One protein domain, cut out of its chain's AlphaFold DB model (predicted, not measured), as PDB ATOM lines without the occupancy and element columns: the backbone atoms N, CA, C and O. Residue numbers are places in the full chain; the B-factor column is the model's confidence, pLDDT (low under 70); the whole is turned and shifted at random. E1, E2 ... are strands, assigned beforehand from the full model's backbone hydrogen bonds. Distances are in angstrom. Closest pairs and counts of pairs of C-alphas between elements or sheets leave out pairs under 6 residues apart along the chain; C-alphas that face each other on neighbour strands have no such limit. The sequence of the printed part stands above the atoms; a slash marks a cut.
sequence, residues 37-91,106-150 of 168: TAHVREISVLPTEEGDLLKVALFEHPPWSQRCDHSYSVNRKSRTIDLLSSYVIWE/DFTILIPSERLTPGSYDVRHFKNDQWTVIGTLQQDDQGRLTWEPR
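This is residues 37 to 91 and 106 to 150 of the 168 residues of an uncharacterized protein of Gimesia panareensis (UniProt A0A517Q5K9). Two strongly twisted sheets pack face to face as a sandwich, though not squarely: a larger sheet of five strands, E3, E4, E6, E7 and E8, covers a smaller one of three, E1, E2 and E5. The larger sheet curls as it goes, bringing its edge strand E8 near E1 and E2, while its other edge strand, E3, lies near E5. The 100 printed residues hold eight strands, E1 to E8 in chain order, and no named helix, an all strand class; the larger sheet, in the order E3, E4, E6, E7, E8, is mixed and the smaller, E1, E2, E5, is antiparallel. The whole is compact, with a radius of gyration of the C-alphas of 13.9 A, and spans 45 by 29 by 21 A.

E1, residues 40 to 48, begins at C-alpha 40 (144.360, 170.778, 196.139) and is 22.0 A long. E2, residues 51 to 58, is 22.1 A long. E3, residues 67 to 75, is 26.6 A, and E4, residues 80 to 88, 25.9 A. E5 is residues 108 to 112. E6, residues 119 to 127, is 25.4 A long; it begins at C-alpha 119 (159.981, 188.044, 196.721). E7, residues 130 to 139, is 25.6 A and bends by 57 degrees at residue 135. E8, residues 145 to 149, ends at C-alpha 149 (145.007, 182.248, 197.915).

In the larger sheet the hairpin E3 and E4 has N 71 and O 84 at 2.8 A, within hydrogen-bond range. E4 and E6 are parallel, at 25 degrees, with N 83 and O 124 at 2.8 A. E6, E7 and E8 form a meander, each strand the antiparallel neighbour of the one before, with N 121 and O 137 at 2.8 A and N 138 and O 146 at 2.8 A. From edge to edge the strands' lines turn by 68 degrees and the way across turns by 90 degrees. In the smaller sheet the hairpin E1 and E2 has N 44 and O 55 at 2.9 A, and E2 and E5, antiparallel, have N 56 and O 109 at 2.9 A. The parts of the sheets that face each other are 10.0 A centre to centre, their best planes 33 degrees apart. The closest C-alphas of E1 and E8, Val 45 and Leu 145, are 6.5 A apart; those of E3 and E5, His 70 and Ile 109, 7.4 A.

The outline is only just elongated; the C-alphas farthest apart, of Trp 90 and Asp 141, are 45.2 A apart. Residues 92 to 105 are not printed, with 19.8 A between C-alphas 91 and 106. Of the links printed whole, none is long. pLDDT is under 70 in residues 60 to 65, 89 to 91 and 106 to 107.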
ATOM      1  N   THR A  37     144.349 164.510 187.770       74.19
ATOM      2  CA  THR A  37     144.974 165.521 188.616       74.19
ATOM      3  C   THR A  37     144.413 165.459 190.038       74.19
ATOM      4  O   THR A  37     143.201 165.596 190.226       74.19
ATOM      5  N   ALA A  38     145.284 165.339 191.044       77.56
ATOM      6  CA  ALA A  38     144.846 165.413 192.434       77.56
ATOM      7  C   ALA A  38     144.420 166.839 192.782       77.56
ATOM      8  O   ALA A  38     145.154 167.798 192.545       77.56
ATOM      9  N   HIS A  39     143.226 166.996 193.344       78.25
ATOM     10  CA  HIS A  39     142.725 168.312 193.714       78.25
ATOM     11  C   HIS A  39     143.461 168.840 194.944       78.25
ATOM     12  O   HIS A  39     143.621 168.119 195.918       78.25
ATOM     13  N   VAL A  40     143.849 170.114 194.935       82.69
ATOM     14  CA  VAL A  40     144.360 170.778 196.139       82.69
ATOM     15  C   VAL A  40     143.194 171.034 197.095       82.69
ATOM     16  O   VAL A  40     142.201 171.660 196.713       82.69
ATOM     17  N   ARG A  41     143.300 170.521 198.322       82.56
ATOM     18  CA  ARG A  41     142.334 170.723 199.407       82.56
ATOM     19  C   ARG A  41     142.612 172.020 200.143       82.56
ATOM     20  O   ARG A  41     141.699 172.816 200.347       82.56
ATOM     21  N   GLU A  42     143.862 172.212 200.536       85.12
ATOM     22  CA  GLU A  42     144.281 173.327 201.371       85.12
ATOM     23  C   GLU A  42     145.741 173.669 201.099       85.12
ATOM     24  O   GLU A  42     146.555 172.787 200.825       85.12
ATOM     25  N   ILE A  43     146.059 174.958 201.183       88.38
ATOM     26  CA  ILE A  43     147.432 175.447 201.213       88.38
ATOM     27  C   ILE A  43     147.575 176.325 202.443       88.38
ATOM     28  O   ILE A  43     146.763 177.229 202.651       88.38
ATOM     29  N   SER A  44     148.597 176.050 203.242       88.88
ATOM     30  CA  SER A  44     148.896 176.785 204.463       88.88
ATOM     31  C   SER A  44     150.400 176.893 204.678       88.88
ATOM     32  O   SER A  44     151.183 176.119 204.130       88.88
ATOM     33  N   VAL A  45     150.811 177.887 205.459       91.56
ATOM     34  CA  VAL A  45     152.198 178.034 205.899       91.56
ATOM     35  C   VAL A  45     152.323 177.401 207.279       91.56
ATOM     36  O   VAL A  45     151.527 177.697 208.171       91.56
ATOM     37  N   LEU A  46     153.305 176.520 207.439       89.88
ATOM     38  CA  LEU A  46     153.656 175.895 208.704       89.88
ATOM     39  C   LEU A  46     154.987 176.465 209.199       89.88
ATOM     40  O   LEU A  46     156.010 176.192 208.571       89.88
ATOM     41  N   PRO A  47     155.008 177.216 210.309       86.88
ATOM     42  CA  PRO A  47     156.261 177.597 210.942       86.88
ATOM     43  C   PRO A  47     156.905 176.366 211.597       86.88
ATOM     44  O   PRO A  47     156.240 175.634 212.335       86.88
ATOM     45  N   THR A  48     158.190 176.130 211.332       87.06
ATOM     46  CA  THR A  48     158.990 175.061 211.958       87.06
ATOM     47  C   THR A  48     160.277 175.628 212.552       87.06
ATOM     48  O   THR A  48     160.621 176.781 212.296       87.06
ATOM     49  N   GLU A  49     160.995 174.836 213.354       83.06
ATOM     50  CA  GLU A  49     162.279 175.259 213.942       83.06
ATOM     51  C   GLU A  49     163.341 175.574 212.873       83.06
ATOM     52  O   GLU A  49     164.186 176.441 213.080       83.06
ATOM     53  N   GLU A  50     163.261 174.916 211.712       80.62
ATOM     54  CA  GLU A  50     164.178 175.097 210.578       80.62
ATOM     55  C   GLU A  50     163.743 176.233 209.629       80.62
ATOM     56  O   GLU A  50     164.512 176.650 208.763       80.62
ATOM     57  N   GLY A  51     162.528 176.768 209.797       82.19
ATOM     58  CA  GLY A  51     161.953 177.826 208.963       82.19
ATOM     59  C   GLY A  51     160.506 177.551 208.552       82.19
ATOM     60  O   GLY A  51     159.902 176.542 208.916       82.19
ATOM     61  N   ASP A  52     159.918 178.460 207.782       88.75
ATOM     62  CA  ASP A  52     158.553 178.284 207.287       88.75
ATOM     63  C   ASP A  52     158.496 177.251 206.146       88.75
ATOM     64  O   ASP A  52     159.311 177.252 205.219       88.75
ATOM     65  N   LEU A  53     157.480 176.388 206.176       90.06
ATOM     66  CA  LEU A  53     157.160 175.436 205.116       90.06
ATOM     67  C   LEU A  53     155.838 175.821 204.457       90.06
ATOM     68  O   LEU A  53     154.830 176.014 205.137       90.06
ATOM     69  N   LEU A  54     155.792 175.847 203.126       89.75
ATOM     70  CA  LEU A  54     154.512 175.828 202.425       89.75
ATOM     71  C   LEU A  54     153.993 174.389 202.402       89.75
ATOM     72  O   LEU A  54     154.587 173.517 201.763       89.75
ATOM     73  N   LYS A  55     152.871 174.162 203.079       90.06
ATOM     74  CA  LYS A  55     152.128 172.907 203.080       90.06
ATOM     75  C   LYS A  55     151.022 172.959 202.035       90.06
ATOM     76  O   LYS A  55     150.148 173.819 202.098       90.06
ATOM     77  N   VAL A  56     151.009 171.997 201.119       87.69
ATOM     78  CA  VAL A  56     149.917 171.783 200.160       87.69
ATOM     79  C   VAL A  56     149.281 170.433 200.449       87.69
ATOM     80  O   VAL A  56     149.858 169.398 200.129       87.69
ATOM     81  N   ALA A  57     148.089 170.439 201.034       84.62
ATOM     82  CA  ALA A  57     147.298 169.236 201.242       84.62
ATOM     83  C   ALA A  57     146.446 168.949 199.999       84.62
ATOM     84  O   ALA A  57     145.709 169.817 199.516       84.62
ATOM     85  N   LEU A  58     146.513 167.723 199.491       81.50
ATOM     86  CA  LEU A  58     145.665 167.242 198.403       81.50
ATOM     87  C   LEU A  58     144.369 166.628 198.966       81.50
ATOM     88  O   LEU A  58     144.265 166.298 200.149       81.50
ATOM     89  N   PHE A  59     143.341 166.535 198.127       74.06
ATOM     90  CA  PHE A  59     142.096 165.843 198.447       74.06
ATOM     91  C   PHE A  59     142.336 164.343 198.631       74.06
ATOM     92  O   PHE A  59     143.293 163.775 198.102       74.06
ATOM     93  N   GLU A  60     141.427 163.734 199.392       64.62
ATOM     94  CA  GLU A  60     141.442 162.319 199.750       64.62
ATOM     95  C   GLU A  60     141.628 161.424 198.523       64.62
ATOM     96  O   GLU A  60     141.077 161.677 197.445       64.62
ATOM     97  N   HIS A  61     142.458 160.398 198.694       66.12
ATOM     98  CA  HIS A  61     142.801 159.461 197.639       66.12
ATOM     99  C   HIS A  61     141.552 158.707 197.192       66.12
ATOM    100  O   HIS A  61     140.848 158.122 198.017       66.12
ATOM    101  N   PRO A  62     141.217 158.772 195.896       69.06
ATOM    102  CA  PRO A  62     140.013 158.134 195.426       69.06
ATOM    103  C   PRO A  62     140.164 156.610 195.527       69.06
ATOM    104  O   PRO A  62     141.227 156.089 195.201       69.06
ATOM    105  N   PRO A  63     139.088 155.870 195.852       68.31
ATOM    106  CA  PRO A  63     139.154 154.424 196.100       68.31
ATOM    107  C   PRO A  63     139.561 153.600 194.868       68.31
ATOM    108  O   PRO A  63     139.859 152.417 194.979       68.31
ATOM    109  N   TRP A  64     139.538 154.211 193.681       68.62
ATOM    110  CA  TRP A  64     139.970 153.608 192.421       68.62
ATOM    111  C   TRP A  64     141.444 153.869 192.086       68.62
ATOM    112  O   TRP A  64     141.960 153.289 191.134       68.62
ATOM    113  N   SER A  65     142.114 154.768 192.804       69.81
ATOM    114  CA  SER A  65     143.542 155.027 192.639       69.81
ATOM    115  C   SER A  65     144.329 154.014 193.462       69.81
ATOM    116  O   SER A  65     143.883 153.585 194.517       69.81
ATOM    117  N   GLN A  66     145.513 153.633 193.000       71.19
ATOM    118  CA  GLN A  66     146.454 152.810 193.769       71.19
ATOM    119  C   GLN A  66     147.533 153.682 194.414       71.19
ATOM    120  O   GLN A  66     148.052 153.365 195.480       71.19
ATOM    121  N   ARG A  67     147.837 154.832 193.801       72.19
ATOM    122  CA  ARG A  67     148.943 155.706 194.193       72.19
ATOM    123  C   ARG A  67     148.677 157.151 193.783       72.19
ATOM    124  O   ARG A  67     148.082 157.406 192.740       72.19
ATOM    125  N   CYS A  68     149.145 158.093 194.598       77.25
ATOM    126  CA  CYS A  68     149.207 159.508 194.245       77.25
ATOM    127  C   CYS A  68     150.671 159.911 194.072       77.25
ATOM    128  O   CYS A  68     151.411 159.974 195.051       77.25
ATOM    129  N   ASP A  69     151.071 160.219 192.845       79.94
ATOM    130  CA  ASP A  69     152.358 160.847 192.580       79.94
ATOM    131  C   ASP A  69     152.222 162.355 192.669       79.94
ATOM    132  O   ASP A  69     151.246 162.945 192.198       79.94
ATOM    133  N   HIS A  70     153.206 162.989 193.285       84.62
ATOM    134  CA  HIS A  70     153.280 164.432 193.348       84.62
ATOM    135  C   HIS A  70     154.725 164.894 193.211       84.62
ATOM    136  O   HIS A  70     155.672 164.218 193.605       84.62
ATOM    137  N   SER A  71     154.890 166.063 192.617       87.62
ATOM    138  CA  SER A  71     156.169 166.728 192.445       87.62
ATOM    139  C   SER A  71     155.945 168.231 192.440       87.62
ATOM    140  O   SER A  71     154.855 168.715 192.121       87.62
ATOM    141  N   TYR A  72     156.984 168.977 192.783       92.25
ATOM    142  CA  TYR A  72     156.986 170.417 192.615       92.25
ATOM    143  C   TYR A  72     158.294 170.878 191.991       92.25
ATOM    144  O   TYR A  72     159.344 170.258 192.162       92.25
ATOM    145  N   SER A  73     158.236 172.007 191.296       94.00
ATOM    146  CA  SER A  73     159.431 172.706 190.843       94.00
ATOM    147  C   SER A  73     159.350 174.185 191.187       94.00
ATOM    148  O   SER A  73     158.280 174.791 191.166       94.00
ATOM    149  N   VAL A  74     160.496 174.762 191.534       94.31
ATOM    150  CA  VAL A  74     160.629 176.188 191.834       94.31
ATOM    151  C   VAL A  74     161.412 176.829 190.703       94.31
ATOM    152  O   VAL A  74     162.596 176.546 190.515       94.31
ATOM    153  N   ASN A  75     160.777 177.742 189.977       93.75
ATOM    154  CA  ASN A  75     161.448 178.555 188.978       93.75
ATOM    155  C   ASN A  75     161.705 179.957 189.535       93.75
ATOM    156  O   ASN A  75     160.823 180.815 189.594       93.75
ATOM    157  N   ARG A  76     162.957 180.199 189.930       91.31
ATOM    158  CA  ARG A  76     163.389 181.472 190.525       91.31
ATOM    159  C   ARG A  76     163.387 182.631 189.525       91.31
ATOM    160  O   ARG A  76     163.183 183.769 189.929       91.31
ATOM    161  N   LYS A  77     163.580 182.352 188.230       92.06
ATOM    162  CA  LYS A  77     163.628 183.378 187.180       92.06
ATOM    163  C   LYS A  77     162.232 183.873 186.810       92.06
ATOM    164  O   LYS A  77     162.033 185.076 186.704       92.06
ATOM    165  N   SER A  78     161.283 182.956 186.619       93.12
ATOM    166  CA  SER A  78     159.885 183.309 186.330       93.12
ATOM    167  C   SER A  78     159.056 183.578 187.579       93.12
ATOM    168  O   SER A  78     157.898 183.950 187.433       93.12
ATOM    169  N   ARG A  79     159.625 183.388 188.779       94.88
ATOM    170  CA  ARG A  79     158.920 183.526 190.058       94.88
ATOM    171  C   ARG A  79     157.662 182.653 190.110       94.88
ATOM    172  O   ARG A  79     156.583 183.110 190.458       94.88
ATOM    173  N   THR A  80     157.804 181.377 189.752       95.44
ATOM    174  CA  THR A  80     156.697 180.410 189.782       95.44
ATOM    175  C   THR A  80     157.050 179.176 190.597       95.44
ATOM    176  O   THR A  80     158.199 178.728 190.601       95.44
ATOM    177  N   ILE A  81     156.049 178.610 191.262       95.06
ATOM    178  CA  ILE A  81     156.101 177.304 191.916       95.06
ATOM    179  C   ILE A  81     155.093 176.413 191.204       95.06
ATOM    180  O   ILE A  81     153.896 176.680 191.241       95.06
ATOM    181  N   ASP A  82     155.572 175.364 190.554       94.44
ATOM    182  CA  ASP A  82     154.755 174.483 189.729       94.44
ATOM    183  C   ASP A  82     154.493 173.183 190.472       94.44
ATOM    184  O   ASP A  82     155.423 172.425 190.733       94.44
ATOM    185  N   LEU A  83     153.230 172.937 190.807       92.31
ATOM    186  CA  LEU A  83     152.744 171.748 191.492       92.31
ATOM    187  C   LEU A  83     152.153 170.772 190.476       92.31
ATOM    188  O   LEU A  83     151.176 171.086 189.784       92.31
ATOM    189  N   LEU A  84     152.714 169.571 190.422       89.31
ATOM    190  CA  LEU A  84     152.206 168.467 189.624       89.31
ATOM    191  C   LEU A  84     151.734 167.365 190.563       89.31
ATOM    192  O   LEU A  84     152.491 166.906 191.413       89.31
ATOM    193  N   SER A  85     150.492 166.929 190.404       85.81
ATOM    194  CA  SER A  85     149.950 165.806 191.160       85.81
ATOM    195  C   SER A  85     149.049 164.951 190.280       85.81
ATOM    196  O   SER A  85     148.210 165.478 189.545       85.81
ATOM    197  N   SER A  86     149.216 163.633 190.346       80.12
ATOM    198  CA  SER A  86     148.488 162.674 189.520       80.12
ATOM    199  C   SER A  86     148.179 161.385 190.272       80.12
ATOM    200  O   SER A  86     149.060 160.798 190.900       80.12
ATOM    201  N   TYR A  87     146.942 160.914 190.154       76.94
ATOM    202  CA  TYR A  87     146.545 159.578 190.585       76.94
ATOM    203  C   TYR A  87     146.829 158.541 189.498       76.94
ATOM    204  O   TYR A  87     146.604 158.798 188.311       76.94
ATOM    205  N   VAL A  88     147.275 157.360 189.922       71.56
ATOM    206  CA  VAL A  88     147.573 156.209 189.059       71.56
ATOM    207  C   VAL A  88     146.548 155.106 189.327       71.56
ATOM    208  O   VAL A  88     146.377 154.672 190.464       71.56
ATOM    209  N   ILE A  89     145.838 154.673 188.279       62.47
ATOM    210  CA  ILE A  89     144.697 153.731 188.371       62.47
ATOM    211  C   ILE A  89     145.126 152.279 188.142       62.47
ATOM    212  O   ILE A  89     144.485 151.356 188.631       62.47
ATOM    213  N   TRP A  90     146.204 152.068 187.386       58.66
ATOM    214  CA  TRP A  90     146.603 150.750 186.905       58.66
ATOM    215  C   TRP A  90     148.126 150.598 186.908       58.66
ATOM    216  O   TRP A  90     148.780 150.910 185.916       58.66
ATOM    217  N   GLU A  91     148.685 150.054 187.988       56.19
ATOM    218  CA  GLU A  91     149.994 149.391 187.963       56.19
ATOM    219  C   GLU A  91     149.786 147.873 188.104       56.19
ATOM    220  O   GLU A  91     149.889 147.333 189.205       56.19
ATOM    221  N   ASP A 106     151.345 160.395 203.085       57.69
ATOM    222  CA  ASP A 106     150.908 161.752 203.386       57.69
ATOM    223  C   ASP A 106     150.699 162.559 202.090       57.69
ATOM    224  O   ASP A 106     151.620 162.769 201.298       57.69
ATOM    225  N   PHE A 107     149.456 162.989 201.845       68.38
ATOM    226  CA  PHE A 107     149.017 163.725 200.649       68.38
ATOM    227  C   PHE A 107     149.445 165.189 200.686       68.38
ATOM    228  O   PHE A 107     148.682 166.096 200.336       68.38
ATOM    229  N   THR A 108     150.657 165.418 201.166       75.38
ATOM    230  CA  THR A 108     151.133 166.713 201.593       75.38
ATOM    231  C   THR A 108     152.428 167.035 200.868       75.38
ATOM    232  O   THR A 108     153.454 166.399 201.085       75.38
ATOM    233  N   ILE A 109     152.402 168.068 200.029       83.19
ATOM    234  CA  ILE A 109     153.620 168.624 199.439       83.19
ATOM    235  C   ILE A 109     154.173 169.655 200.422       83.19
ATOM    236  O   ILE A 109     153.476 170.614 200.760       83.19
ATOM    237  N   LEU A 110     155.413 169.458 200.869       87.50
ATOM    238  CA  LEU A 110     156.139 170.398 201.722       87.50
ATOM    239  C   LEU A 110     157.226 171.100 200.907       87.50
ATOM    240  O   LEU A 110     158.091 170.455 200.304       87.50
ATOM    241  N   ILE A 111     157.177 172.429 200.882       87.50
ATOM    242  CA  ILE A 111     158.156 173.263 200.182       87.50
ATOM    243  C   ILE A 111     158.841 174.154 201.219       87.50
ATOM    244  O   ILE A 111     158.196 175.068 201.736       87.50
ATOM    245  N   PRO A 112     160.122 173.907 201.537       88.31
ATOM    246  CA  PRO A 112     160.836 174.692 202.532       88.31
ATOM    247  C   PRO A 112     161.238 176.066 201.989       88.31
ATOM    248  O   PRO A 112     161.633 176.195 200.822       88.31
ATOM    249  N   SER A 113     161.147 177.094 202.838       88.56
ATOM    250  CA  SER A 113     161.445 178.485 202.474       88.56
ATOM    251  C   SER A 113     162.885 178.683 201.990       88.56
ATOM    252  O   SER A 113     163.124 179.478 201.088       88.56
ATOM    253  N   GLU A 114     163.843 177.896 202.479       87.62
ATOM    254  CA  GLU A 114     165.254 177.920 202.056       87.62
ATOM    255  C   GLU A 114     165.470 177.654 200.551       87.62
ATOM    256  O   GLU A 114     166.493 178.025 199.970       87.62
ATOM    257  N   ARG A 115     164.507 177.006 199.876       86.19
ATOM    258  CA  ARG A 115     164.572 176.764 198.424       86.19
ATOM    259  C   ARG A 115     164.161 177.982 197.605       86.19
ATOM    260  O   ARG A 115     164.428 178.021 196.393       86.19
ATOM    261  N   LEU A 116     163.530 178.951 198.249       89.69
ATOM    262  CA  LEU A 116     163.013 180.178 197.675       89.69
ATOM    263  C   LEU A 116     163.993 181.332 197.942       89.69
ATOM    264  O   LEU A 116     164.842 181.278 198.826       89.69
ATOM    265  N   THR A 117     163.922 182.357 197.102       92.94
ATOM    266  CA  THR A 117     164.640 183.622 197.302       92.94
ATOM    267  C   THR A 117     163.613 184.706 197.603       92.94
ATOM    268  O   THR A 117     162.553 184.660 196.974       92.94
ATOM    269  N   PRO A 118     163.920 185.727 198.424       94.50
ATOM    270  CA  PRO A 118     162.953 186.763 198.782       94.50
ATOM    271  C   PRO A 118     162.208 187.348 197.577       94.50
ATOM    272  O   PRO A 118     162.784 187.566 196.497       94.50
ATOM    273  N   GLY A 119     160.901 187.539 197.736       93.31
ATOM    274  CA  GLY A 119     159.981 188.044 196.721       93.31
ATOM    275  C   GLY A 119     158.688 187.238 196.597       93.31
ATOM    276  O   GLY A 119     158.388 186.348 197.388       93.31
ATOM    277  N   SER A 120     157.904 187.580 195.577       95.19
ATOM    278  CA  SER A 120     156.599 186.978 195.295       95.19
ATOM    279  C   SER A 120     156.724 185.849 194.271       95.19
ATOM    280  O   SER A 120     157.498 185.979 193.321       95.19
ATOM    281  N   TYR A 121     155.978 184.760 194.465       96.12
ATOM    282  CA  TYR A 121     155.906 183.596 193.587       96.12
ATOM    283  C   TYR A 121     154.460 183.234 193.261       96.12
ATOM    284  O   TYR A 121     153.655 183.012 194.164       96.12
ATOM    285  N   ASP A 122     154.150 183.055 191.981       96.31
ATOM    286  CA  ASP A 122     152.885 182.457 191.560       96.31
ATOM    287  C   ASP A 122     152.931 180.941 191.767       96.31
ATOM    288  O   ASP A 122     153.732 180.234 191.152       96.31
ATOM    289  N   VAL A 123     152.038 180.425 192.606       94.38
ATOM    290  CA  VAL A 123     151.859 178.987 192.796       94.38
ATOM    291  C   VAL A 123     150.859 178.489 191.764       94.38
ATOM    292  O   VAL A 123     149.709 178.938 191.712       94.38
ATOM    293  N   ARG A 124     151.297 177.559 190.920       94.19
ATOM    294  CA  ARG A 124     150.527 176.983 189.820       94.19
ATOM    295  C   ARG A 124     150.307 175.504 190.054       94.19
ATOM    296  O   ARG A 124     151.192 174.800 190.516       94.19
ATOM    297  N   HIS A 125     149.137 175.021 189.676       90.94
ATOM    298  CA  HIS A 125     148.792 173.607 189.707       90.94
ATOM    299  C   HIS A 125     148.447 173.136 188.302       90.94
ATOM    300  O   HIS A 125     147.690 173.803 187.589       90.94
ATOM    301  N   PHE A 126     149.033 172.014 187.889       88.81
ATOM    302  CA  PHE A 126     148.738 171.415 186.594       88.81
ATOM    303  C   PHE A 126     147.430 170.638 186.663       88.81
ATOM    304  O   PHE A 126     147.361 169.600 187.316       88.81
ATOM    305  N   LYS A 127     146.396 171.128 185.980       83.06
ATOM    306  CA  LYS A 127     145.060 170.531 185.967       83.06
ATOM    307  C   LYS A 127     144.442 170.642 184.582       83.06
ATOM    308  O   LYS A 127     144.494 171.709 183.980       83.06
ATOM    309  N   ASN A 128     143.783 169.577 184.120       79.62
ATOM    310  CA  ASN A 128     143.118 169.533 182.809       79.62
ATOM    311  C   ASN A 128     144.062 169.972 181.669       79.62
ATOM    312  O   ASN A 128     143.713 170.838 180.870       79.62
ATOM    313  N   ASP A 129     145.275 169.418 181.657       82.81
ATOM    314  CA  ASP A 129     146.338 169.708 180.685       82.81
ATOM    315  C   ASP A 129     146.843 171.163 180.651       82.81
ATOM    316  O   ASP A 129     147.472 171.594 179.682       82.81
ATOM    317  N   GLN A 130     146.590 171.946 181.705       89.69
ATOM    318  CA  GLN A 130     146.988 173.354 181.778       89.69
ATOM    319  C   GLN A 130     147.511 173.747 183.164       89.69
ATOM    320  O   GLN A 130     147.035 173.284 184.200       89.69
ATOM    321  N   TRP A 131     148.474 174.671 183.192       90.50
ATOM    322  CA  TRP A 131     148.944 175.299 184.427       90.50
ATOM    323  C   TRP A 131     147.977 176.397 184.867       90.50
ATOM    324  O   TRP A 131     147.791 177.385 184.158       90.50
ATOM    325  N   THR A 132     147.391 176.250 186.054       90.69
ATOM    326  CA  THR A 132     146.469 177.236 186.632       90.69
ATOM    327  C   THR A 132     147.079 177.855 187.881       90.69
ATOM    328  O   THR A 132     147.472 177.126 188.785       90.69
ATOM    329  N   VAL A 133     147.136 179.187 187.962       92.25
ATOM    330  CA  VAL A 133     147.569 179.886 189.184       92.25
ATOM    331  C   VAL A 133     146.507 179.712 190.269       92.25
ATOM    332  O   VAL A 133     145.350 180.083 190.069       92.25
ATOM    333  N   ILE A 134     146.907 179.168 191.413       91.00
ATOM    334  CA  ILE A 134     146.034 178.883 192.561       91.00
ATOM    335  C   ILE A 134     146.263 179.833 193.742       91.00
ATOM    336  O   ILE A 134     145.458 179.878 194.668       91.00
ATOM    337  N   GLY A 135     147.328 180.628 193.695       92.69
ATOM    338  CA  GLY A 135     147.629 181.661 194.676       92.69
ATOM    339  C   GLY A 135     149.039 182.180 194.525       92.69
ATOM    340  O   GLY A 135     149.760 181.799 193.600       92.69
ATOM    341  N   THR A 136     149.404 183.054 195.443       94.94
ATOM    342  CA  THR A 136     150.686 183.733 195.468       94.94
ATOM    343  C   THR A 136     151.340 183.472 196.817       94.94
ATOM    344  O   THR A 136     150.712 183.585 197.867       94.94
ATOM    345  N   LEU A 137     152.607 183.080 196.784       95.19
ATOM    346  CA  LEU A 137     153.442 182.899 197.961       95.19
ATOM    347  C   LEU A 137     154.443 184.049 198.016       95.19
ATOM    348  O   LEU A 137     155.183 184.268 197.060       95.19
ATOM    349  N   GLN A 138     154.481 184.773 199.122       94.50
ATOM    350  CA  GLN A 138     155.484 185.801 199.366       94.50
ATOM    351  C   GLN A 138     156.500 185.277 200.373       94.50
ATOM    352  O   GLN A 138     156.116 184.687 201.379       94.50
ATOM    353  N   GLN A 139     157.782 185.496 200.096       93.50
ATOM    354  CA  GLN A 139     158.860 185.284 201.051       93.50
ATOM    355  C   GLN A 139     159.541 186.618 201.343       93.50
ATOM    356  O   GLN A 139     159.945 187.312 200.406       93.50
ATOM    357  N   ASP A 140     159.674 186.968 202.619       92.06
ATOM    358  CA  ASP A 140     160.414 188.161 203.033       92.06
ATOM    359  C   ASP A 140     161.933 187.909 203.123       92.06
ATOM    360  O   ASP A 140     162.420 186.789 202.952       92.06
ATOM    361  N   ASP A 141     162.702 188.965 203.394       91.25
ATOM    362  CA  ASP A 141     164.164 188.882 203.533       91.25
ATOM    363  C   ASP A 141     164.617 188.066 204.761       91.25
ATOM    364  O   ASP A 141     165.791 187.716 204.874       91.25
ATOM    365  N   GLN A 142     163.698 187.756 205.682       88.12
ATOM    366  CA  GLN A 142     163.936 186.948 206.881       88.12
ATOM    367  C   GLN A 142     163.558 185.474 206.672       88.12
ATOM    368  O   GLN A 142     163.710 184.665 207.586       88.12
ATOM    369  N   GLY A 143     163.080 185.112 205.478       85.56
ATOM    370  CA  GLY A 143     162.682 183.753 205.129       85.56
ATOM    371  C   GLY A 143     161.272 183.364 205.580       85.56
ATOM    372  O   GLY A 143     160.928 182.184 205.465       85.56
ATOM    373  N   ARG A 144     160.454 184.314 206.051       89.94
ATOM    374  CA  ARG A 144     159.056 184.063 206.427       89.94
ATOM    375  C   ARG A 144     158.176 183.972 205.197       89.94
ATOM    376  O   ARG A 144     158.327 184.757 204.260       89.94
ATOM    377  N   LEU A 145     157.233 183.038 205.217       92.81
ATOM    378  CA  LEU A 145     156.301 182.797 204.127       92.81
ATOM    379  C   LEU A 145     154.921 183.367 204.449       92.81
ATOM    380  O   LEU A 145     154.354 183.143 205.513       92.81
ATOM    381  N   THR A 146     154.338 184.063 203.479       93.38
ATOM    382  CA  THR A 146     152.945 184.513 203.518       93.38
ATOM    383  C   THR A 146     152.211 183.956 202.308       93.38
ATOM    384  O   THR A 146     152.649 184.124 201.170       93.38
ATOM    385  N   TRP A 147     151.100 183.265 202.551       92.94
ATOM    386  CA  TRP A 147     150.272 182.669 201.507       92.94
ATOM    387  C   TRP A 147     149.030 183.517 201.236       92.94
ATOM    388  O   TRP A 147     148.246 183.796 202.144       92.94
ATOM    389  N   GLU A 148     148.820 183.859 199.969       92.81
ATOM    390  CA  GLU A 148     147.645 184.570 199.483       92.81
ATOM    391  C   GLU A 148     146.902 183.683 198.470       92.81
ATOM    392  O   GLU A 148     147.355 183.511 197.333       92.81
ATOM    393  N   PRO A 149     145.756 183.081 198.840       89.69
ATOM    394  CA  PRO A 149     145.007 182.248 197.915       89.69
ATOM    395  C   PRO A 149     144.432 183.104 196.785       89.69
ATOM    396  O   PRO A 149     143.765 184.113 197.022       89.69
ATOM    397  N   ARG A 150     144.617 182.667 195.539       84.44
ATOM    398  CA  ARG A 150     143.890 183.245 194.410       84.44
ATOM    399  C   ARG A 150     142.536 182.570 194.375       84.44
ATOM    400  O   ARG A 150     142.449 181.349 194.449       84.44
TER     401      ARG A 150